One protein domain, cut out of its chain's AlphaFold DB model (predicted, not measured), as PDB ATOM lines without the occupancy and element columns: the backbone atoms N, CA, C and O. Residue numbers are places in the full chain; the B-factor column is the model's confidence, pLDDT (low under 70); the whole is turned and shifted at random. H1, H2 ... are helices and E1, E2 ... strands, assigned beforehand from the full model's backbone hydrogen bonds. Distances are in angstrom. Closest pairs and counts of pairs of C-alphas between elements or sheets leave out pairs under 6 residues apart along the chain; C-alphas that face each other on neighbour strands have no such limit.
ATOM      1  N   THR A 214     -27.820 -39.511  28.091       95.56
ATOM      2  CA  THR A 214     -28.858 -39.084  29.037       95.56
ATOM      3  C   THR A 214     -29.937 -40.155  29.216       95.56
ATOM      4  O   THR A 214     -30.418 -40.366  30.327       95.56
ATOM      5  N   PHE A 215     -30.309 -40.842  28.130       95.50
ATOM      6  CA  PHE A 215     -31.292 -41.925  28.139       95.50
ATOM      7  C   PHE A 215     -30.651 -43.214  27.626       95.50
ATOM      8  O   PHE A 215     -30.007 -43.214  26.577       95.50
ATOM      9  N   TYR A 216     -30.848 -44.317  28.344       94.19
ATOM     10  CA  TYR A 216     -30.208 -45.605  28.061       94.19
ATOM     11  C   TYR A 216     -31.152 -46.779  28.361       94.19
ATOM     12  O   TYR A 216     -32.059 -46.653  29.192       94.19
ATOM     13  N   PRO A 217     -31.003 -47.917  27.655       92.19
ATOM     14  CA  PRO A 217     -31.897 -49.057  27.808       92.19
ATOM     15  C   PRO A 217     -31.628 -49.826  29.109       92.19
ATOM     16  O   PRO A 217     -30.492 -49.963  29.553       92.19
ATOM     17  N   ASN A 218     -32.679 -50.420  29.681       92.50
ATOM     18  CA  ASN A 218     -32.615 -51.284  30.871       92.50
ATOM     19  C   ASN A 218     -31.925 -50.660  32.110       92.50
ATOM     20  O   ASN A 218     -31.103 -51.334  32.745       92.50
ATOM     21  N   PRO A 219     -32.264 -49.417  32.497       94.44
ATOM     22  CA  PRO A 219     -31.602 -48.722  33.595       94.44
ATOM     23  C   PRO A 219     -31.741 -49.485  34.928       94.44
ATOM     24  O   PRO A 219     -32.786 -50.071  35.242       94.44
ATOM     25  N   LYS A 220     -30.674 -49.483  35.733       95.81
ATOM     26  CA  LYS A 220     -30.623 -50.139  37.051       95.81
ATOM     27  C   LYS A 220     -30.514 -49.115  38.166       95.81
ATOM     28  O   LYS A 220     -29.942 -48.045  37.979       95.81
ATOM     29  N   THR A 221     -31.085 -49.436  39.323       94.12
ATOM     30  CA  THR A 221     -31.031 -48.541  40.479       94.12
ATOM     31  C   THR A 221     -29.701 -48.684  41.210       94.12
ATOM     32  O   THR A 221     -29.269 -49.792  41.551       94.12
ATOM     33  N   VAL A 222     -29.090 -47.543  41.508       92.50
ATOM     34  CA  VAL A 222     -27.965 -47.424  42.434       92.50
ATOM     35  C   VAL A 222     -28.381 -46.653  43.681       92.50
ATOM     36  O   VAL A 222     -29.195 -45.732  43.599       92.50
ATOM     37  N   LEU A 223     -27.827 -47.024  44.836       88.75
ATOM     38  CA  LEU A 223     -28.194 -46.442  46.131       88.75
ATOM     39  C   LEU A 223     -27.013 -45.767  46.820       88.75
ATOM     40  O   LEU A 223     -25.921 -46.334  46.878       88.75
ATOM     41  N   HIS A 224     -27.257 -44.597  47.411       85.00
ATOM     42  CA  HIS A 224     -26.293 -43.875  48.231       85.00
ATOM     43  C   HIS A 224     -26.700 -43.915  49.709       85.00
ATOM     44  O   HIS A 224     -27.663 -43.286  50.141       85.00
ATOM     45  N   ARG A 225     -25.921 -44.613  50.542       75.81
ATOM     46  CA  ARG A 225     -26.299 -44.873  51.945       75.81
ATOM     47  C   ARG A 225     -26.351 -43.614  52.825       75.81
ATOM     48  O   ARG A 225     -27.256 -43.500  53.639       75.81
ATOM     49  N   LYS A 226     -25.384 -42.694  52.695       74.25
ATOM     50  CA  LYS A 226     -25.240 -41.515  53.586       74.25
ATOM     51  C   LYS A 226     -26.339 -40.460  53.401       74.25
ATOM     52  O   LYS A 226     -26.756 -39.858  54.382       74.25
ATOM     53  N   TYR A 227     -26.763 -40.235  52.159       75.75
ATOM     54  CA  TYR A 227     -27.744 -39.211  51.779       75.75
ATOM     55  C   TYR A 227     -29.153 -39.782  51.588       75.75
ATOM     56  O   TYR A 227     -30.092 -39.025  51.400       75.75
ATOM     57  N   ASP A 228     -29.300 -41.107  51.679       79.56
ATOM     58  CA  ASP A 228     -30.541 -41.830  51.388       79.56
ATOM     59  C   ASP A 228     -31.064 -41.603  49.949       79.56
ATOM     60  O   ASP A 228     -32.245 -41.800  49.674       79.56
ATOM     61  N   ASP A 229     -30.176 -41.240  49.016       87.81
ATOM     62  CA  ASP A 229     -30.501 -41.014  47.601       87.81
ATOM     63  C   ASP A 229     -30.520 -42.328  46.801       87.81
ATOM     64  O   ASP A 229     -29.768 -43.272  47.077       87.81
ATOM     65  N   ALA A 230     -31.346 -42.371  45.756       91.81
ATOM     66  CA  ALA A 230     -31.407 -43.456  44.782       91.81
ATOM     67  C   ALA A 230     -31.432 -42.887  43.356       91.81
ATOM     68  O   ALA A 230     -32.127 -41.918  43.099       91.81
ATOM     69  N   ALA A 231     -30.708 -43.468  42.401       93.88
ATOM     70  CA  ALA A 231     -30.670 -42.959  41.024       93.88
ATOM     71  C   ALA A 231     -30.652 -44.089  39.986       93.88
ATOM     72  O   ALA A 231     -30.345 -45.236  40.314       93.88
ATOM     73  N   CYS A 232     -30.979 -43.762  38.735       95.12
ATOM     74  CA  CYS A 232     -30.743 -44.638  37.590       95.12
ATOM     75  C   CYS A 232     -29.287 -44.539  37.128       95.12
ATOM     76  O   CYS A 232     -28.727 -43.441  37.086       95.12
ATOM     77  N   ALA A 233     -28.718 -45.680  36.749       95.06
ATOM     78  CA  ALA A 233     -27.424 -45.788  36.086       95.06
ATOM     79  C   ALA A 233     -27.497 -46.775  34.910       95.06
ATOM     80  O   ALA A 233     -28.265 -47.747  34.959       95.06
ATOM     81  N   ASP A 234     -26.697 -46.529  33.867       95.00
ATOM     82  CA  ASP A 234     -26.565 -47.436  32.723       95.00
ATOM     83  C   ASP A 234     -25.804 -48.693  33.175       95.00
ATOM     84  O   ASP A 234     -24.672 -48.573  33.649       95.00
ATOM     85  N   PRO A 235     -26.387 -49.904  33.072       94.69
ATOM     86  CA  PRO A 235     -25.705 -51.130  33.480       94.69
ATOM     87  C   PRO A 235     -24.399 -51.414  32.716       94.69
ATOM     88  O   PRO A 235     -23.592 -52.210  33.207       94.69
ATOM     89  N   GLN A 236     -24.203 -50.809  31.539       93.44
ATOM     90  CA  GLN A 236     -22.990 -50.936  30.728       93.44
ATOM     91  C   GLN A 236     -21.904 -49.916  31.097       93.44
ATOM     92  O   GLN A 236     -20.746 -50.122  30.744       93.44
ATOM     93  N   ASP A 237     -22.244 -48.856  31.835       91.94
ATOM     94  CA  ASP A 237     -21.267 -47.886  32.322       91.94
ATOM     95  C   ASP A 237     -20.586 -48.367  33.611       91.94
ATOM     96  O   ASP A 237     -21.163 -49.062  34.455       91.94
ATOM     97  N   VAL A 238     -19.349 -47.910  33.816       90.81
ATOM     98  CA  VAL A 238     -18.589 -48.090  35.059       90.81
ATOM     99  C   VAL A 238     -19.112 -47.118  36.134       90.81
ATOM    100  O   VAL A 238     -18.450 -46.156  36.528       90.81
ATOM    101  N   ALA A 239     -20.348 -47.333  36.590       89.50
ATOM    102  CA  ALA A 239     -21.078 -46.343  37.382       89.50
ATOM    103  C   ALA A 239     -20.943 -46.510  38.905       89.50
ATOM    104  O   ALA A 239     -20.941 -45.512  39.623       89.50
ATOM    105  N   ALA A 240     -20.836 -47.740  39.424       89.38
ATOM    106  CA  ALA A 240     -20.848 -47.974  40.872       89.38
ATOM    107  C   ALA A 240     -20.093 -49.249  41.314       89.38
ATOM    108  O   ALA A 240     -19.922 -50.185  40.532       89.38
ATOM    109  N   PRO A 241     -19.619 -49.328  42.570       86.25
ATOM    110  CA  PRO A 241     -19.183 -50.572  43.209       86.25
ATOM    111  C   PRO A 241     -20.339 -51.554  43.486       86.25
ATOM    112  O   PRO A 241     -21.520 -51.198  43.512       86.25
ATOM    113  N   ALA A 242     -19.988 -52.817  43.747       84.50
ATOM    114  CA  ALA A 242     -20.936 -53.878  44.086       84.50
ATOM    115  C   ALA A 242     -21.358 -53.845  45.569       84.50
ATOM    116  O   ALA A 242     -20.509 -53.794  46.460       84.50
ATOM    117  N   ALA A 243     -22.660 -53.979  45.841       82.44
ATOM    118  CA  ALA A 243     -23.188 -54.311  47.166       82.44
ATOM    119  C   ALA A 243     -23.749 -55.740  47.156       82.44
ATOM    120  O   ALA A 243     -24.723 -56.026  46.457       82.44
ATOM    121  N   CYS A 244     -23.135 -56.647  47.924       84.19
ATOM    122  CA  CYS A 244     -23.479 -58.070  47.891       84.19
ATOM    123  C   CYS A 244     -24.260 -58.505  49.137       84.19
ATOM    124  O   CYS A 244     -23.775 -58.354  50.254       84.19
ATOM    125  N   CYS A 245     -25.432 -59.109  48.961       84.00
ATOM    126  CA  CYS A 245     -26.299 -59.594  50.034       84.00
ATOM    127  C   CYS A 245     -26.475 -61.114  49.978       84.00
ATOM    128  O   CYS A 245     -26.144 -61.773  48.989       84.00
ATOM    129  N   ASP A 246     -26.973 -61.674  51.080       83.19
ATOM    130  CA  ASP A 246     -27.383 -63.073  51.119       83.19
ATOM    131  C   ASP A 246     -28.578 -63.291  50.166       83.19
ATOM    132  O   ASP A 246     -29.524 -62.497  50.209       83.19
ATOM    133  N   PRO A 247     -28.581 -64.341  49.322       83.44
ATOM    134  CA  PRO A 247     -29.687 -64.612  48.400       83.44
ATOM    135  C   PRO A 247     -31.054 -64.775  49.076       83.44
ATOM    136  O   PRO A 247     -32.079 -64.558  48.436       83.44
ATOM    137  N   THR A 248     -31.081 -65.165  50.353       82.44
ATOM    138  CA  THR A 248     -32.311 -65.402  51.124       82.44
ATOM    139  C   THR A 248     -32.842 -64.151  51.826       82.44
ATOM    140  O   THR A 248     -33.989 -64.142  52.269       82.44
ATOM    141  N   ASN A 249     -32.036 -63.088  51.920       78.81
ATOM    142  CA  ASN A 249     -32.432 -61.817  52.518       78.81
ATOM    143  C   ASN A 249     -31.701 -60.651  51.833       78.81
ATOM    144  O   ASN A 249     -30.613 -60.232  52.236       78.81
ATOM    145  N   LEU A 250     -32.331 -60.129  50.782       76.75
ATOM    146  CA  LEU A 250     -31.787 -59.073  49.922       76.75
ATOM    147  C   LEU A 250     -31.751 -57.692  50.592       76.75
ATOM    148  O   LEU A 250     -31.025 -56.815  50.124       76.75
ATOM    149  N   ASP A 251     -32.488 -57.537  51.693       70.19
ATOM    150  CA  ASP A 251     -32.546 -56.331  52.521       70.19
ATOM    151  C   ASP A 251     -31.629 -56.449  53.764       70.19
ATOM    152  O   ASP A 251     -31.657 -55.606  54.667       70.19
ATOM    153  N   ALA A 252     -30.828 -57.520  53.855       64.12
ATOM    154  CA  ALA A 252     -29.875 -57.762  54.938       64.12
ATOM    155  C   ALA A 252     -28.604 -56.896  54.826       64.12
ATOM    156  O   ALA A 252     -28.451 -56.061  53.938       64.12
ATOM    157  N   ARG A 253     -27.649 -57.110  55.745       65.00
ATOM    158  CA  ARG A 253     -26.333 -56.452  55.715       65.00
ATOM    159  C   ARG A 253     -25.617 -56.766  54.403       65.00
ATOM    160  O   ARG A 253     -25.161 -57.894  54.209       65.00
ATOM    161  N   ALA A 254     -25.486 -55.753  53.553       69.94
ATOM    162  CA  ALA A 254     -24.580 -55.803  52.420       69.94
ATOM    163  C   ALA A 254     -23.156 -56.101  52.918       69.94
ATOM    164  O   ALA A 254     -22.760 -55.701  54.012       69.94
ATOM    165  N   THR A 255     -22.401 -56.851  52.131       67.44
ATOM    166  CA  THR A 255     -20.969 -57.075  52.308       67.44
ATOM    167  C   THR A 255     -20.256 -56.481  51.108       67.44
ATOM    168  O   THR A 255     -20.601 -56.802  49.969       67.44
ATOM    169  N   TRP A 256     -19.245 -55.657  51.364       65.12
ATOM    170  CA  TRP A 256     -18.350 -55.122  50.344       65.12
ATOM    171  C   TRP A 256     -17.075 -55.945  50.340       65.12
ATOM    172  O   TRP A 256     -16.569 -56.340  51.395       65.12
ATOM    173  N   ALA A 257     -16.515 -56.174  49.159       56.19
ATOM    174  CA  ALA A 257     -15.164 -56.693  49.076       56.19
ATOM    175  C   ALA A 257     -14.214 -55.650  49.695       56.19
ATOM    176  O   ALA A 257     -13.978 -54.598  49.108       56.19
ATOM    177  N   SER A 258     -13.663 -55.939  50.882       53.06
ATOM    178  CA  SER A 258     -12.789 -55.022  51.651       53.06
ATOM    179  C   SER A 258     -11.554 -54.505  50.897       53.06
ATOM    180  O   SER A 258     -10.841 -53.639  51.394       53.06
ATOM    181  N   THR A 259     -11.261 -55.061  49.724       54.19
ATOM    182  CA  THR A 259     -10.096 -54.706  48.915       54.19
ATOM    183  C   THR A 259     -10.423 -53.678  47.821       54.19
ATOM    184  O   THR A 259      -9.488 -53.029  47.384       54.19
ATOM    185  N   PHE A 260     -11.701 -53.464  47.442       65.12
ATOM    186  CA  PHE A 260     -12.117 -52.585  46.319       65.12
ATOM    187  C   PHE A 260     -13.477 -51.904  46.537       65.12
ATOM    188  O   PHE A 260     -14.225 -51.690  45.590       65.12
ATOM    189  N   ALA A 261     -13.834 -51.580  47.782       63.81
ATOM    190  CA  ALA A 261     -15.178 -51.104  48.144       63.81
ATOM    191  C   ALA A 261     -15.637 -49.804  47.436       63.81
ATOM    192  O   ALA A 261     -16.784 -49.402  47.594       63.81
ATOM    193  N   ILE A 262     -14.747 -49.148  46.688       72.75
ATOM    194  CA  ILE A 262     -14.931 -47.828  46.073       72.75
ATOM    195  C   ILE A 262     -14.560 -47.812  44.582       72.75
ATOM    196  O   ILE A 262     -14.712 -46.779  43.931       72.75
ATOM    197  N   GLU A 263     -14.027 -48.924  44.060       79.38
ATOM    198  CA  GLU A 263     -13.710 -49.049  42.639       79.38
ATOM    199  C   GLU A 263     -15.018 -49.324  41.900       79.38
ATOM    200  O   GLU A 263     -15.767 -50.252  42.239       79.38
ATOM    201  N   ARG A 264     -15.325 -48.477  40.921       85.88
ATOM    202  CA  ARG A 264     -16.559 -48.592  40.153       85.88
ATOM    203  C   ARG A 264     -16.398 -49.685  39.109       85.88
ATOM    204  O   ARG A 264     -15.315 -49.912  38.585       85.88
ATOM    205  N   ASN A 265     -17.490 -50.381  38.836       88.69
ATOM    206  CA  ASN A 265     -17.549 -51.425  37.828       88.69
ATOM    207  C   ASN A 265     -18.890 -51.331  37.094       88.69
ATOM    208  O   ASN A 265     -19.814 -50.647  37.542       88.69
ATOM    209  N   THR A 266     -19.006 -52.042  35.984       93.38
ATOM    210  CA  THR A 266     -20.278 -52.301  35.308       93.38
ATOM    211  C   THR A 266     -21.192 -53.168  36.176       93.38
ATOM    212  O   THR A 266     -20.745 -53.867  37.099       93.38
ATOM    213  N   TYR A 267     -22.490 -53.173  35.867       93.81
ATOM    214  CA  TYR A 267     -23.468 -53.990  36.590       93.81
ATOM    215  C   TYR A 267     -23.133 -55.491  36.524       93.81
ATOM    216  O   TYR A 267     -23.239 -56.212  37.523       93.81
ATOM    217  N   ASP A 268     -22.688 -55.972  35.361       93.38
ATOM    218  CA  ASP A 268     -22.348 -57.382  35.159       93.38
ATOM    219  C   ASP A 268     -21.078 -57.790  35.908       93.38
ATOM    220  O   ASP A 268     -21.047 -58.866  36.519       93.38
ATOM    221  N   THR A 269     -20.050 -56.939  35.927       90.75
ATOM    222  CA  THR A 269     -18.851 -57.169  36.743       90.75
ATOM    223  C   THR A 269     -19.208 -57.184  38.229       90.75
ATOM    224  O   THR A 269     -18.826 -58.119  38.939       90.75
ATOM    225  N   ALA A 270     -20.039 -56.250  38.699       90.00
ATOM    226  CA  ALA A 270     -20.521 -56.230  40.080       90.00
ATOM    227  C   ALA A 270     -21.298 -57.509  40.453       90.00
ATOM    228  O   ALA A 270     -21.059 -58.123  41.499       90.00
ATOM    229  N   LYS A 271     -22.175 -57.984  39.561       91.31
ATOM    230  CA  LYS A 271     -22.911 -59.244  39.733       91.31
ATOM    231  C   LYS A 271     -21.972 -60.453  39.812       91.31
ATOM    232  O   LYS A 271     -22.140 -61.300  40.692       91.31
ATOM    233  N   LYS A 272     -20.964 -60.529  38.932       89.56
ATOM    234  CA  LYS A 272     -19.934 -61.586  38.948       89.56
ATOM    235  C   LYS A 272     -19.123 -61.558  40.247       89.56
ATOM    236  O   LYS A 272     -18.865 -62.615  40.822       89.56
ATOM    237  N   GLN A 273     -18.762 -60.374  40.741       85.06
ATOM    238  CA  GLN A 273     -18.023 -60.211  41.997       85.06
ATOM    239  C   GLN A 273     -18.818 -60.698  43.218       85.06
ATOM    240  O   GLN A 273     -18.244 -61.351  44.095       85.06
ATOM    241  N   CYS A 274     -20.132 -60.455  43.269       85.75
ATOM    242  CA  CYS A 274     -20.982 -61.021  44.321       85.75
ATOM    243  C   CYS A 274     -21.106 -62.545  44.201       85.75
ATOM    244  O   CYS A 274     -20.972 -63.252  45.202       85.75
ATOM    245  N   ALA A 275     -21.273 -63.064  42.980       89.25
ATOM    246  CA  ALA A 275     -21.388 -64.500  42.738       89.25
ATOM    247  C   ALA A 275     -20.125 -65.274  43.163       89.25
ATOM    248  O   ALA A 275     -20.241 -66.337  43.772       89.25
ATOM    249  N   LYS A 276     -18.923 -64.715  42.938       85.38
ATOM    250  CA  LYS A 276     -17.639 -65.280  43.413       85.38
ATOM    251  C   LYS A 276     -17.598 -65.485  44.938       85.38
ATOM    252  O   LYS A 276     -16.848 -66.328  45.418       85.38
ATOM    253  N   GLN A 277     -18.407 -64.742  45.695       82.19
ATOM    254  CA  GLN A 277     -18.511 -64.825  47.157       82.19
ATOM    255  C   GLN A 277     -19.724 -65.649  47.628       82.19
ATOM    256  O   GLN A 277     -20.048 -65.628  48.815       82.19
ATOM    257  N   GLY A 278     -20.425 -66.340  46.719       86.44
ATOM    258  CA  GLY A 278     -21.664 -67.062  47.031       86.44
ATOM    259  C   GLY A 278     -22.848 -66.143  47.360       86.44
ATOM    260  O   GLY A 278     -23.757 -66.548  48.081       86.44
ATOM    261  N   ARG A 279     -22.826 -64.895  46.875       88.00
ATOM    262  CA  ARG A 279     -23.805 -63.836  47.171       88.00
ATOM    263  C   ARG A 279     -24.440 -63.287  45.891       88.00
ATOM    264  O   ARG A 279     -24.008 -63.596  44.783       88.00
ATOM    265  N   VAL A 280     -25.454 -62.441  46.043       90.75
ATOM    266  CA  VAL A 280     -26.126 -61.731  44.938       90.75
ATOM    267  C   VAL A 280     -26.105 -60.224  45.179       90.75
ATOM    268  O   VAL A 280     -25.817 -59.790  46.290       90.75
ATOM    269  N   LEU A 281     -26.400 -59.421  44.154       90.06
ATOM    270  CA  LEU A 281     -26.589 -57.980  44.343       90.06
ATOM    271  C   LEU A 281     -27.765 -57.722  45.293       90.06
ATOM    272  O   LEU A 281     -28.807 -58.375  45.189       90.06
ATOM    273  N   CYS A 282     -27.573 -56.787  46.219       86.69
ATOM    274  CA  CYS A 282     -28.577 -56.415  47.211       86.69
ATOM    275  C   CYS A 282     -29.844 -55.822  46.581       86.69
ATOM    276  O   CYS A 282     -29.789 -55.245  45.495       86.69
ATOM    277  N   GLY A 283     -30.963 -55.943  47.299       87.19
ATOM    278  CA  GLY A 283     -32.162 -55.133  47.085       87.19
ATOM    279  C   GLY A 283     -31.994 -53.769  47.751       87.19
ATOM    280  O   GLY A 283     -30.947 -53.131  47.616       87.19
ATOM    281  N   ASP A 284     -32.984 -53.331  48.529       83.81
ATOM    282  CA  ASP A 284     -32.870 -52.085  49.289       83.81
ATOM    283  C   ASP A 284     -32.271 -52.347  50.679       83.81
ATOM    284  O   ASP A 284     -32.953 -52.402  51.707       83.81
ATOM    285  N   TYR A 285     -30.945 -52.486  50.718       78.12
ATOM    286  CA  TYR A 285     -30.179 -52.791  51.935       78.12
ATOM    287  C   TYR A 285     -30.243 -51.696  53.022       78.12
ATOM    288  O   TYR A 285     -29.631 -51.839  54.086       78.12
ATOM    289  N   ARG A 286     -30.965 -50.590  52.790       75.81
ATOM    290  CA  ARG A 286     -31.237 -49.540  53.787       75.81
ATOM    291  C   ARG A 286     -32.474 -49.840  54.638       75.81
ATOM    292  O   ARG A 286     -32.695 -49.153  55.632       75.81
ATOM    293  N   LYS A 287     -33.285 -50.852  54.303       66.12
ATOM    294  CA  LYS A 287     -34.539 -51.185  55.012       66.12
ATOM    295  C   LYS A 287     -34.348 -51.610  56.476       66.12
ATOM    296  O   LYS A 287     -35.215 -51.334  57.300       66.12
ATOM    297  N   ASN A 288     -33.207 -52.199  56.838       59.41
ATOM    298  CA  ASN A 288     -32.959 -52.676  58.201       59.41
ATOM    299  C   ASN A 288     -32.043 -51.728  58.991       59.41
ATOM    300  O   ASN A 288     -30.870 -51.542  58.664       59.41
ATOM    301  N   ASN A 289     -32.586 -51.152  60.068       49.16
ATOM    302  CA  ASN A 289     -31.899 -50.252  60.993       49.16
ATOM    303  C   ASN A 289     -30.910 -51.046  61.867       49.16
ATOM    304  O   ASN A 289     -31.176 -51.328  63.033       49.16
ATOM    305  N   ARG A 303     -19.357 -44.316  56.771       51.19
ATOM    306  CA  ARG A 303     -18.399 -43.380  56.162       51.19
ATOM    307  C   ARG A 303     -18.093 -43.654  54.679       51.19
ATOM    308  O   ARG A 303     -17.260 -42.960  54.100       51.19
ATOM    309  N   LEU A 304     -18.754 -44.638  54.055       57.56
ATOM    310  CA  LEU A 304     -18.683 -44.889  52.606       57.56
ATOM    311  C   LEU A 304     -19.648 -43.946  51.861       57.56
ATOM    312  O   LEU A 304     -20.841 -44.225  51.741       57.56
ATOM    313  N   SER A 305     -19.122 -42.816  51.386       66.12
ATOM    314  CA  SER A 305     -19.840 -41.804  50.595       66.12
ATOM    315  C   SER A 305     -19.818 -42.150  49.089       66.12
ATOM    316  O   SER A 305     -19.161 -41.455  48.324       66.12
ATOM    317  N   ALA A 306     -20.454 -43.254  48.670       77.06
ATOM    318  CA  ALA A 306     -20.559 -43.642  47.252       77.06
ATOM    319  C   ALA A 306     -21.890 -44.346  46.919       77.06
ATOM    320  O   ALA A 306     -22.506 -44.984  47.785       77.06
ATOM    321  N   TYR A 307     -22.307 -44.271  45.651       87.38
ATOM    322  CA  TYR A 307     -23.404 -45.077  45.101       87.38
ATOM    323  C   TYR A 307     -23.008 -46.553  44.965       87.38
ATOM    324  O   TYR A 307     -21.838 -46.863  44.785       87.38
ATOM    325  N   HIS A 308     -23.970 -47.475  45.043       88.50
ATOM    326  CA  HIS A 308     -23.734 -48.917  44.893       88.50
ATOM    327  C   HIS A 308     -24.786 -49.577  44.009       88.50
ATOM    328  O   HIS A 308     -25.967 -49.239  44.100       88.50
ATOM    329  N   TRP A 309     -24.371 -50.567  43.217       91.94
ATOM    330  CA  TRP A 309     -25.282 -51.379  42.412       91.94
ATOM    331  C   TRP A 309     -26.263 -52.182  43.267       91.94
ATOM    332  O   TRP A 309     -25.868 -52.846  44.230       91.94
ATOM    333  N   THR A 310     -27.529 -52.192  42.846       90.62
ATOM    334  CA  THR A 310     -28.590 -53.044  43.404       90.62
ATOM    335  C   THR A 310     -29.258 -53.870  42.319       90.62
ATOM    336  O   THR A 310     -29.126 -53.573  41.138       90.62
ATOM    337  N   ASN A 311     -30.008 -54.899  42.701       90.75
ATOM    338  CA  ASN A 311     -30.787 -55.706  41.763       90.75
ATOM    339  C   ASN A 311     -32.116 -55.051  41.324       90.75
ATOM    340  O   ASN A 311     -32.851 -55.653  40.536       90.75
ATOM    341  N   LEU A 312     -32.418 -53.842  41.812       91.62
ATOM    342  CA  LEU A 312     -33.652 -53.111  41.533       91.62
ATOM    343  C   LEU A 312     -33.629 -52.479  40.130       91.62
ATOM    344  O   LEU A 312     -32.582 -52.115  39.583       91.62
ATOM    345  N   THR A 313     -34.810 -52.360  39.528       92.88
ATOM    346  CA  THR A 313     -35.020 -51.691  38.235       92.88
ATOM    347  C   THR A 313     -35.211 -50.192  38.416       92.88
ATOM    348  O   THR A 313     -35.752 -49.765  39.429       92.88
ATOM    349  N   CYS A 314     -34.840 -49.409  37.409       94.00
ATOM    350  CA  CYS A 314     -35.108 -47.974  37.352       94.00
ATOM    351  C   CYS A 314     -35.992 -47.645  36.141       94.00
ATOM    352  O   CYS A 314     -36.115 -48.473  35.238       94.00
ATOM    353  N   ASP A 315     -36.572 -46.449  36.100       93.25
ATOM    354  CA  ASP A 315     -37.199 -45.889  34.899       93.25
ATOM    355  C   ASP A 315     -36.746 -44.437  34.690       93.25
ATOM    356  O   ASP A 315     -36.492 -43.713  35.656       93.25
ATOM    357  N   ILE A 316     -36.613 -44.016  33.431       95.00
ATOM    358  CA  ILE A 316     -36.176 -42.662  33.065       95.00
ATOM    359  C   ILE A 316     -37.273 -42.013  32.230       95.00
ATOM    360  O   ILE A 316     -37.637 -42.487  31.152       95.00
ATOM    361  N   LYS A 317     -37.789 -40.891  32.726       94.69
ATOM    362  CA  LYS A 317     -38.797 -40.082  32.043       94.69
ATOM    363  C   LYS A 317     -38.216 -38.741  31.605       94.69
ATOM    364  O   LYS A 317     -37.183 -38.284  32.098       94.69
ATOM    365  N   VAL A 318     -38.917 -38.095  30.680       94.12
ATOM    366  CA  VAL A 318     -38.630 -36.736  30.222       94.12
ATOM    367  C   VAL A 318     -39.791 -35.815  30.583       94.12
ATOM    368  O   VAL A 318     -40.948 -36.105  30.273       94.12
ATOM    369  N   LYS A 319     -39.485 -34.703  31.256       90.94
ATOM    370  CA  LYS A 319     -40.444 -33.637  31.559       90.94
ATOM    371  C   LYS A 319     -40.250 -32.490  30.571       90.94
ATOM    372  O   LYS A 319     -39.153 -31.958  30.467       90.94
ATOM    373  N   ILE A 320     -41.303 -32.109  29.858       87.50
ATOM    374  CA  ILE A 320     -41.251 -31.171  28.729       87.50
ATOM    375  C   ILE A 320     -41.947 -29.867  29.110       87.50
ATOM    376  O   ILE A 320     -43.058 -29.874  29.656       87.50
ATOM    377  N   GLU A 321     -41.287 -28.743  28.832       75.56
ATOM    378  CA  GLU A 321     -41.809 -27.413  29.132       75.56
ATOM    379  C   GLU A 321     -42.732 -26.889  28.007       75.56
ATOM    380  O   GLU A 321     -42.431 -27.063  26.830       75.56
ATOM    381  N   PRO A 322     -43.847 -26.200  28.330       59.59
ATOM    382  CA  PRO A 322     -44.769 -25.631  27.337       59.59
ATOM    383  C   PRO A 322     -44.219 -24.451  26.516       59.59
ATOM    384  O   PRO A 322     -44.919 -23.976  25.620       59.59
ATOM    385  N   SER A 323     -43.038 -23.911  26.841       54.72
ATOM    386  CA  SER A 323     -42.442 -22.812  26.079       54.72
ATOM    387  C   SER A 323     -41.915 -23.370  24.745       54.72
ATOM    388  O   SER A 323     -41.268 -24.410  24.719       54.72
ATOM    389  N   GLY A 324     -42.251 -22.738  23.614       46.50
ATOM    390  CA  GLY A 324     -42.077 -23.286  22.255       46.50
ATOM    391  C   GLY A 324     -40.636 -23.519  21.766       46.50
ATOM    392  O   GLY A 324     -40.414 -23.525  20.563       46.50
ATOM    393  N   GLY A 325     -39.660 -23.669  22.665       58.19
ATOM    394  CA  GLY A 325     -38.242 -23.890  22.370       58.19
ATOM    395  C   GLY A 325     -37.748 -25.330  22.565       58.19
ATOM    396  O   GLY A 325     -36.550 -25.566  22.417       58.19
ATOM    397  N   GLY A 326     -38.621 -26.282  22.918       73.06
ATOM    398  CA  GLY A 326     -38.251 -27.701  23.018       73.06
ATOM    399  C   GLY A 326     -37.321 -28.035  24.193       73.06
ATOM    400  O   GLY A 326     -36.493 -28.936  24.079       73.06
ATOM    401  N   THR A 327     -37.419 -27.313  25.311       85.38
ATOM    402  CA  THR A 327     -36.652 -27.569  26.541       85.38
ATOM    403  C   THR A 327     -37.237 -28.722  27.359       85.38
ATOM    404  O   THR A 327     -38.455 -28.913  27.440       85.38
ATOM    405  N   VAL A 328     -36.354 -29.496  27.991       90.62
ATOM    406  CA  VAL A 328     -36.701 -30.702  28.745       90.62
ATOM    407  C   VAL A 328     -35.916 -30.811  30.055       90.62
ATOM    408  O   VAL A 328     -34.849 -30.218  30.210       90.62
ATOM    409  N   ALA A 329     -36.435 -31.596  30.995       90.94
ATOM    410  CA  ALA A 329     -35.744 -32.061  32.194       90.94
ATOM    411  C   ALA A 329     -35.724 -33.596  32.229       90.94
ATOM    412  O   ALA A 329     -36.680 -34.249  31.798       90.94
ATOM    413  N   VAL A 330     -34.643 -34.164  32.767       94.06
ATOM    414  CA  VAL A 330     -34.515 -35.611  33.003       94.06
ATOM    415  C   VAL A 330     -35.133 -35.948  34.353       94.06
ATOM    416  O   VAL A 330     -34.899 -35.235  35.330       94.06
ATOM    417  N   VAL A 331     -35.896 -37.037  34.411       94.25
ATOM    418  CA  VAL A 331     -36.501 -37.535  35.647       94.25
ATOM    419  C   VAL A 331     -36.099 -38.990  35.860       94.25
ATOM    420  O   VAL A 331     -36.366 -39.836  35.007       94.25
ATOM    421  N   HIS A 332     -35.468 -39.288  36.996       95.25
ATOM    422  CA  HIS A 332     -35.140 -40.654  37.413       95.25
ATOM    423  C   HIS A 332     -36.200 -41.177  38.385       95.25
ATOM    424  O   HIS A 332     -36.500 -40.534  39.389       95.25
ATOM    425  N   LEU A 333     -36.719 -42.374  38.118       93.75
ATOM    426  CA  LEU A 333     -37.673 -43.093  38.961       93.75
ATOM    427  C   LEU A 333     -37.031 -44.411  39.433       93.75
ATOM    428  O   LEU A 333     -37.233 -45.463  38.817       93.75
ATOM    429  N   PRO A 334     -36.188 -44.378  40.482       93.12
ATOM    430  CA  PRO A 334     -35.573 -45.580  41.037       93.12
ATOM    431  C   PRO A 334     -36.614 -46.502  41.672       93.12
ATOM    432  O   PRO A 334     -37.504 -46.045  42.380       93.12
ATOM    433  N   GLY A 335     -36.470 -47.817  41.488       89.44
ATOM    434  CA  GLY A 335     -37.374 -48.829  42.053       89.44
ATOM    435  C   GLY A 335     -37.198 -49.071  43.556       89.44
ATOM    436  O   GLY A 335     -37.511 -50.156  44.040       89.44
ATOM    437  N   SER A 336     -36.643 -48.105  44.286       81.75
ATOM    438  CA  SER A 336     -36.470 -48.167  45.734       81.75
ATOM    439  C   SER A 336     -37.698 -47.595  46.442       81.75
ATOM    440  O   SER A 336     -38.243 -46.575  46.040       81.75
ATOM    441  N   GLU A 337     -38.127 -48.253  47.523       72.44
ATOM    442  CA  GLU A 337     -39.243 -47.793  48.366       72.44
ATOM    443  C   GLU A 337     -38.802 -46.762  49.424       72.44
ATOM    444  O   GLU A 337     -39.642 -46.147  50.080       72.44
ATOM    445  N   ARG A 338     -37.489 -46.598  49.628       69.69
ATOM    446  CA  ARG A 338     -36.888 -45.711  50.627       69.69
ATOM    447  C   ARG A 338     -35.836 -44.847  49.942       69.69
ATOM    448  O   ARG A 338     -34.779 -45.349  49.610       69.69
ATOM    449  N   GLY A 339     -36.091 -43.560  49.750       69.44
ATOM    450  CA  GLY A 339     -35.137 -42.647  49.114       69.44
ATOM    451  C   GLY A 339     -35.600 -42.152  47.752       69.44
ATOM    452  O   GLY A 339     -36.289 -42.850  47.013       69.44
ATOM    453  N   GLU A 340     -35.234 -40.915  47.443       81.12
ATOM    454  CA  GLU A 340     -35.675 -40.206  46.243       81.12
ATOM    455  C   GLU A 340     -34.511 -40.039  45.265       81.12
ATOM    456  O   GLU A 340     -33.338 -40.160  45.631       81.12
ATOM    457  N   ALA A 341     -34.836 -39.713  44.013       89.38
ATOM    458  CA  ALA A 341     -33.842 -39.181  43.095       89.38
ATOM    459  C   ALA A 341     -33.148 -37.951  43.707       89.38
ATOM    460  O   ALA A 341     -33.796 -37.179  44.423       89.38
ATOM    461  N   PRO A 342     -31.858 -37.709  43.416       88.38
ATOM    462  CA  PRO A 342     -31.229 -36.430  43.721       88.38
ATOM    463  C   PRO A 342     -32.074 -35.265  43.195       88.38
ATOM    464  O   PRO A 342     -32.716 -35.400  42.155       88.38
ATOM    465  N   VAL A 343     -32.082 -34.120  43.887       86.56
ATOM    466  CA  VAL A 343     -32.992 -32.986  43.598       86.56
ATOM    467  C   VAL A 343     -32.996 -32.576  42.119       86.56
ATOM    468  O   VAL A 343     -34.049 -32.245  41.581       86.56
ATOM    469  N   HIS A 344     -31.852 -32.660  41.438       86.50
ATOM    470  CA  HIS A 344     -31.707 -32.331  40.017       86.50
ATOM    471  C   HIS A 344     -32.292 -33.361  39.035       86.50
ATOM    472  O   HIS A 344     -32.296 -33.102  37.841       86.50
ATOM    473  N   LEU A 345     -32.784 -34.507  39.510       92.06
ATOM    474  CA  LEU A 345     -33.401 -35.583  38.715       92.06
ATOM    475  C   LEU A 345     -34.808 -35.947  39.211       92.06
ATOM    476  O   LEU A 345     -35.409 -36.903  38.719       92.06
ATOM    477  N   ARG A 346     -35.330 -35.232  40.215       88.81
ATOM    478  CA  ARG A 346     -36.695 -35.437  40.717       88.81
ATOM    479  C   ARG A 346     -37.718 -34.944  39.708       88.81
ATOM    480  O   ARG A 346     -37.444 -34.067  38.894       88.81
ATOM    481  N   GLU A 347     -38.943 -35.435  39.837       86.06
ATOM    482  CA  GLU A 347     -40.054 -34.981  39.002       86.06
ATOM    483  C   GLU A 347     -40.287 -33.465  39.103       86.06
ATOM    484  O   GLU A 347     -40.496 -32.817  38.083       86.06
ATOM    485  N   ASN A 348     -40.156 -32.869  40.293       78.19
ATOM    486  CA  ASN A 348     -40.354 -31.432  40.543       78.19
ATOM    487  C   ASN A 348     -39.103 -30.559  40.291       78.19
ATOM    488  O   ASN A 348     -39.094 -29.368  40.605       78.19
ATOM    489  N   ASN A 349     -38.041 -31.125  39.711       76.81
ATOM    490  CA  ASN A 349     -36.816 -30.406  39.366       76.81
ATOM    491  C   ASN A 349     -37.099 -29.213  38.414       76.81
ATOM    492  O   ASN A 349     -37.775 -29.400  37.392       76.81
ATOM    493  N   PRO A 350     -36.584 -27.997  38.691       71.81
ATOM    494  CA  PRO A 350     -36.723 -26.841  37.803       71.81
ATOM    495  C   PRO A 350     -35.628 -26.741  36.725       71.81
ATOM    496  O   PRO A 350     -35.678 -25.828  35.903       71.81
ATOM    497  N   ILE A 351     -34.620 -27.618  36.735       79.69
ATOM    498  CA  ILE A 351     -33.469 -27.554  35.832       79.69
ATOM    499  C   ILE A 351     -33.859 -28.094  34.458       79.69
ATOM    500  O   ILE A 351     -34.157 -29.275  34.296       79.69
ATOM    501  N   LEU A 352     -33.816 -27.210  33.466       83.44
ATOM    502  CA  LEU A 352     -34.150 -27.495  32.078       83.44
ATOM    503  C   LEU A 352     -32.904 -27.365  31.203       83.44
ATOM    504  O   LEU A 352     -32.037 -26.524  31.448       83.44
ATOM    505  N   PHE A 353     -32.840 -28.162  30.145       88.00
ATOM    506  CA  PHE A 353     -31.882 -28.002  29.060       88.00
ATOM    507  C   PHE A 353     -32.600 -28.112  27.714       88.00
ATOM    508  O   PHE A 353     -33.703 -28.648  27.621       88.00
ATOM    509  N   ARG A 354     -32.008 -27.553  26.662       87.31
ATOM    510  CA  ARG A 354     -32.613 -27.556  25.328       87.31
ATOM    511  C   ARG A 354     -32.443 -28.923  24.672       87.31
ATOM    512  O   ARG A 354     -31.323 -29.427  24.647       87.31
ATOM    513  N   ALA A 355     -33.530 -29.477  24.135       89.50
ATOM    514  CA  ALA A 355     -33.488 -30.675  23.310       89.50
ATOM    515  C   ALA A 355     -33.524 -30.332  21.811       89.50
ATOM    516  O   ALA A 355     -34.129 -29.339  21.403       89.50
ATOM    517  N   VAL A 356     -32.872 -31.164  20.996       89.75
ATOM    518  CA  VAL A 356     -32.921 -31.098  19.527       89.75
ATOM    519  C   VAL A 356     -33.949 -32.116  19.052       89.75
ATOM    520  O   VAL A 356     -33.708 -33.319  19.155       89.75
ATOM    521  N   TRP A 357     -35.094 -31.624  18.590       89.44
ATOM    522  CA  TRP A 357     -36.208 -32.426  18.084       89.44
ATOM    523  C   TRP A 357     -36.105 -32.585  16.567       89.44
ATOM    524  O   TRP A 357     -35.632 -31.669  15.896       89.44
ATOM    525  N   ASP A 358     -36.546 -33.728  16.046       88.06
ATOM    526  CA  ASP A 358     -36.736 -33.914  14.603       88.06
ATOM    527  C   ASP A 358     -37.884 -33.017  14.100       88.06
ATOM    528  O   ASP A 358     -38.827 -32.733  14.847       88.06
ATOM    529  N   ASP A 359     -37.814 -32.580  12.838       77.56
ATOM    530  CA  ASP A 359     -38.878 -31.779  12.228       77.56
ATOM    531  C   ASP A 359     -40.130 -32.644  11.990       77.56
ATOM    532  O   ASP A 359     -40.050 -33.819  11.619       77.56
ATOM    533  N   GLU A 360     -41.314 -32.056  12.168       72.75
ATOM    534  CA  GLU A 360     -42.574 -32.705  11.797       72.75
ATOM    535  C   GLU A 360     -42.610 -33.012  10.290       72.75
ATOM    536  O   GLU A 360     -43.229 -33.997   9.876       72.75
ATOM    537  N   SER A 361     -41.910 -32.220   9.462       69.06
ATOM    538  CA  SER A 361     -41.755 -32.498   8.028       69.06
ATOM    539  C   SER A 361     -41.041 -33.817   7.740       69.06
ATOM    540  O   SER A 361     -41.292 -34.425   6.699       69.06
ATOM    541  N   ASP A 362     -40.210 -34.283   8.671       71.75
ATOM    542  CA  ASP A 362     -39.426 -35.514   8.546       71.75
ATOM    543  C   ASP A 362     -40.199 -36.741   9.061       71.75
ATOM    544  O   ASP A 362     -39.654 -37.837   9.202       71.75
ATOM    545  N   GLY A 363     -41.499 -36.572   9.329       74.56
ATOM    546  CA  GLY A 363     -42.403 -37.633   9.761       74.56
ATOM    547  C   GLY A 363     -42.434 -37.860  11.272       74.56
ATOM    548  O   GLY A 363     -43.079 -38.814  11.707       74.56
ATOM    549  N   ALA A 364     -41.783 -37.010  12.075       82.31
ATOM    550  CA  ALA A 364     -41.873 -37.045  13.533       82.31
ATOM    551  C   ALA A 364     -43.208 -36.470  14.046       82.31
ATOM    552  O   ALA A 364     -43.859 -35.646  13.402       82.31
ATOM    553  N   GLY A 365     -43.645 -36.922  15.224       84.62
ATOM    554  CA  GLY A 365     -44.827 -36.374  15.894       84.62
ATOM    555  C   GLY A 365     -44.586 -34.995  16.523       84.62
ATOM    556  O   GLY A 365     -43.452 -34.684  16.886       84.62
ATOM    557  N   PRO A 366     -45.646 -34.195  16.754       86.00
ATOM    558  CA  PRO A 366     -45.524 -32.871  17.359       86.00
ATOM    559  C   PRO A 366     -44.979 -32.944  18.786       86.00
ATOM    560  O   PRO A 366     -45.373 -33.819  19.563       86.00
ATOM    561  N   ILE A 367     -44.146 -31.975  19.174       88.25
ATOM    562  CA  ILE A 367     -43.565 -31.909  20.524       88.25
ATOM    563  C   ILE A 367     -44.691 -31.937  21.586       88.25
ATOM    564  O   ILE A 367     -45.648 -31.150  21.496       88.25
ATOM    565  N   PRO A 368     -44.623 -32.822  22.604       86.38
ATOM    566  CA  PRO A 368     -45.641 -32.892  23.646       86.38
ATOM    567  C   PRO A 368     -45.747 -31.582  24.427       86.38
ATOM    568  O   PRO A 368     -44.790 -31.121  25.041       86.38
ATOM    569  N   ALA A 369     -46.946 -31.014  24.462       82.50
ATOM    570  CA  ALA A 369     -47.256 -29.833  25.247       82.50
ATOM    571  C   ALA A 369     -48.631 -29.984  25.916       82.50
ATOM    572  O   ALA A 369     -49.547 -30.585  25.354       82.50
ATOM    573  N   PRO A 370     -48.875 -29.360  27.077       75.38
ATOM    574  CA  PRO A 370     -50.211 -29.359  27.673       75.38
ATOM    575  C   PRO A 370     -51.275 -28.814  26.709       75.38
ATOM    576  O   PRO A 370     -52.411 -29.278  26.687       75.38
ATOM    577  N   ALA A 371     -50.896 -27.852  25.854       74.88
ATOM    578  CA  ALA A 371     -51.768 -27.270  24.837       74.88
ATOM    579  C   ALA A 371     -52.292 -28.289  23.811       74.88
ATOM    580  O   ALA A 371     -53.422 -28.144  23.353       74.88
ATOM    581  N   ASN A 372     -51.501 -29.312  23.481       80.88
ATOM    582  CA  ASN A 372     -51.870 -30.376  22.549       80.88
ATOM    583  C   ASN A 372     -52.147 -31.713  23.267       80.88
ATOM    584  O   ASN A 372     -52.119 -32.765  22.630       80.88
ATOM    585  N   LYS A 373     -52.443 -31.674  24.581       84.25
ATOM    586  CA  LYS A 373     -52.668 -32.851  25.441       84.25
ATOM    587  C   LYS A 373     -51.503 -33.849  25.387       84.25
ATOM    588  O   LYS A 373     -51.714 -35.042  25.188       84.25
ATOM    589  N   CYS A 374     -50.275 -33.341  25.496       85.88
ATOM    590  CA  CYS A 374     -49.031 -34.107  25.376       85.88
ATOM    591  C   CYS A 374     -48.981 -34.955  24.096       85.88
ATOM    592  O   CYS A 374     -48.729 -36.158  24.133       85.88
ATOM    593  N   ALA A 375     -49.311 -34.316  22.969       83.62
ATOM    594  CA  ALA A 375     -49.441 -34.905  21.636       83.62
ATOM    595  C   ALA A 375     -50.467 -36.060  21.518       83.62
ATOM    596  O   ALA A 375     -50.620 -36.658  20.448       83.62
ATOM    597  N   GLY A 376     -51.230 -36.355  22.579       83.38
ATOM    598  CA  GLY A 376     -52.103 -37.526  22.663       83.38
ATOM    599  C   GLY A 376     -51.338 -38.852  22.728       83.38
ATOM    600  O   GLY A 376     -51.878 -39.871  22.300       83.38
ATOM    601  N   MET A 377     -50.092 -38.830  23.205       88.25
ATOM    602  CA  MET A 377     -49.244 -40.014  23.340       88.25
ATOM    603  C   MET A 377     -49.654 -40.856  24.565       88.25
ATOM    604  O   MET A 377     -49.931 -40.292  25.624       88.25
ATOM    605  N   PRO A 378     -49.693 -42.199  24.464       87.19
ATOM    606  CA  PRO A 378     -50.269 -43.075  25.494       87.19
ATOM    607  C   PRO A 378     -49.445 -43.165  26.785       87.19
ATOM    608  O   PRO A 378     -49.987 -43.534  27.822       87.19
ATOM    609  N   ARG A 379     -48.141 -42.869  26.730       91.50
ATOM    610  CA  ARG A 379     -47.233 -42.867  27.889       91.50
ATOM    611  C   ARG A 379     -46.766 -41.457  28.243       91.50
ATOM    612  O   ARG A 379     -45.633 -41.263  28.680       91.50
ATOM    613  N   CYS A 380     -47.640 -40.482  28.016       90.88
ATOM    614  CA  CYS A 380     -47.485 -39.117  28.483       90.88
ATOM    615  C   CYS A 380     -48.643 -38.748  29.405       90.88
ATOM    616  O   CYS A 380     -49.804 -39.012  29.095       90.88
ATOM    617  N   GLU A 381     -48.327 -38.068  30.498       90.00
ATOM    618  CA  GLU A 381     -49.303 -37.477  31.404       90.00
ATOM    619  C   GLU A 381     -49.102 -35.962  31.488       90.00
ATOM    620  O   GLU A 381     -47.980 -35.450  31.420       90.00
ATOM    621  N   VAL A 382     -50.212 -35.230  31.587       83.69
ATOM    622  CA  VAL A 382     -50.175 -33.794  31.860       83.69
ATOM    623  C   VAL A 382     -50.001 -33.637  33.364       83.69
ATOM    624  O   VAL A 382     -50.869 -34.053  34.127       83.69
ATOM    625  N   LEU A 383     -48.908 -33.011  33.789       79.31
ATOM    626  CA  LEU A 383     -48.717 -32.639  35.186       79.31
ATOM    627  C   LEU A 383     -49.588 -31.411  35.478       79.31
ATOM    628  O   LEU A 383     -49.237 -30.286  35.101       79.31
ATOM    629  N   GLU A 384     -50.741 -31.641  36.110       56.84
ATOM    630  CA  GLU A 384     -51.767 -30.620  36.383       56.84
ATOM    631  C   GLU A 384     -51.235 -29.450  37.233       56.84
ATOM    632  O   GLU A 384     -51.697 -28.318  37.090       56.84
ATOM    633  N   ASP A 385     -50.207 -29.688  38.052       53.78
ATOM    634  CA  ASP A 385     -49.626 -28.691  38.953       53.78
ATOM    635  C   ASP A 385     -48.569 -27.774  38.318       53.78
ATOM    636  O   ASP A 385     -48.348 -26.672  38.820       53.78
ATOM    637  N   GLU A 386     -47.932 -28.184  37.217       54.69
ATOM    638  CA  GLU A 386     -46.827 -27.435  36.592       54.69
ATOM    639  C   GLU A 386     -47.131 -26.983  35.155       54.69
ATOM    640  O   GLU A 386     -46.337 -26.252  34.562       54.69
ATOM    641  N   GLY A 387     -48.257 -27.412  34.570       67.44
ATOM    642  CA  GLY A 387     -48.565 -27.146  33.166       67.44
ATOM    643  C   GLY A 387     -47.486 -27.714  32.243       67.44
ATOM    644  O   GLY A 387     -47.010 -27.017  31.351       67.44
ATOM    645  N   ARG A 388     -47.069 -28.965  32.470       82.00
ATOM    646  CA  ARG A 388     -45.990 -29.659  31.740       82.00
ATOM    647  C   ARG A 388     -46.427 -31.057  31.305       82.00
ATOM    648  O   ARG A 388     -47.433 -31.567  31.792       82.00
ATOM    649  N   CYS A 389     -45.676 -31.663  30.392       87.12
ATOM    650  CA  CYS A 389     -45.871 -33.059  29.990       87.12
ATOM    651  C   CYS A 389     -44.768 -33.930  30.578       87.12
ATOM    652  O   CYS A 389     -43.595 -33.638  30.359       87.12
ATOM    653  N   LEU A 390     -45.130 -34.994  31.293       92.00
ATOM    654  CA  LEU A 390     -44.199 -36.022  31.744       92.00
ATOM    655  C   LEU A 390     -44.406 -37.269  30.889       92.00
ATOM    656  O   LEU A 390     -45.495 -37.835  30.856       92.00
ATOM    657  N   CYS A 391     -43.372 -37.679  30.166       93.56
ATOM    658  CA  CYS A 391     -43.461 -38.735  29.167       93.56
ATOM    659  C   CYS A 391     -42.397 -39.809  29.397       93.56
ATOM    660  O   CYS A 391     -41.292 -39.510  29.851       93.56
ATOM    661  N   SER A 392     -42.700 -41.056  29.029       93.38
ATOM    662  CA  SER A 392     -41.665 -42.089  28.905       93.38
ATOM    663  C   SER A 392     -40.644 -41.699  27.834       93.38
ATOM    664  O   SER A 392     -41.033 -41.176  26.787       93.38
TER     665      SER A 392
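This is residues 214 to 289 and 303 to 392 of the 1257 residues of the protein "Hypothetical protein" of Odontella aurita (UniProt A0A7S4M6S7). With little regular structure, this is an elongated model built on a strongly twisted, branched sheet of three hairpins: in the long hairpin E3 and E4, strand E3 pairs with E1 of the hairpin E1 and E2 over its residues 307 to 313 and with E6 of the hairpin E5 and E6 over its residues 317 to 320, and H1 lies over E3. The printed part has 166 residues, 50 of them in named elements, mostly strand: along the chain come the hairpin E1 and E2, then the one named helix H1, then the hairpin E3 and E4, and last the hairpin E5 and E6. The branched sheet is antiparallel; the whole is only just loose, close to compact, radius of gyration of the C-alphas 18.6 A, spans 55 by 33 by 26 A.

E1, residues 220 to 224, begins at C-alpha (-30.623, -50.139, 37.051). E2 is 229 to 233, H1 267 to 275, E3 307 to 320, 27.9 A, E4 327 to 334, 23.1 A, E5 380 to 383. E6, 388 to 392, ends at (-41.665, -42.089, 28.905).

E3 bends by 111 degrees at residue 310. Within hydrogen-bond range are N 223 of E1 and O 308 of E3, 3.0 A, N 317 of E3 and O 331 of E4, 2.9 A, and N 318 of E3 and O 391 of E6, 2.9 A. H1, every O i to N i+4 pair within range, is on the sheet, height 9.8 A.

Residues 290 to 302 are cut out, 15.9 A between C-alphas 289 and 303. Links E2 to H1 and E4 to E5 are long. 27 printed residues are under pLDDT 70.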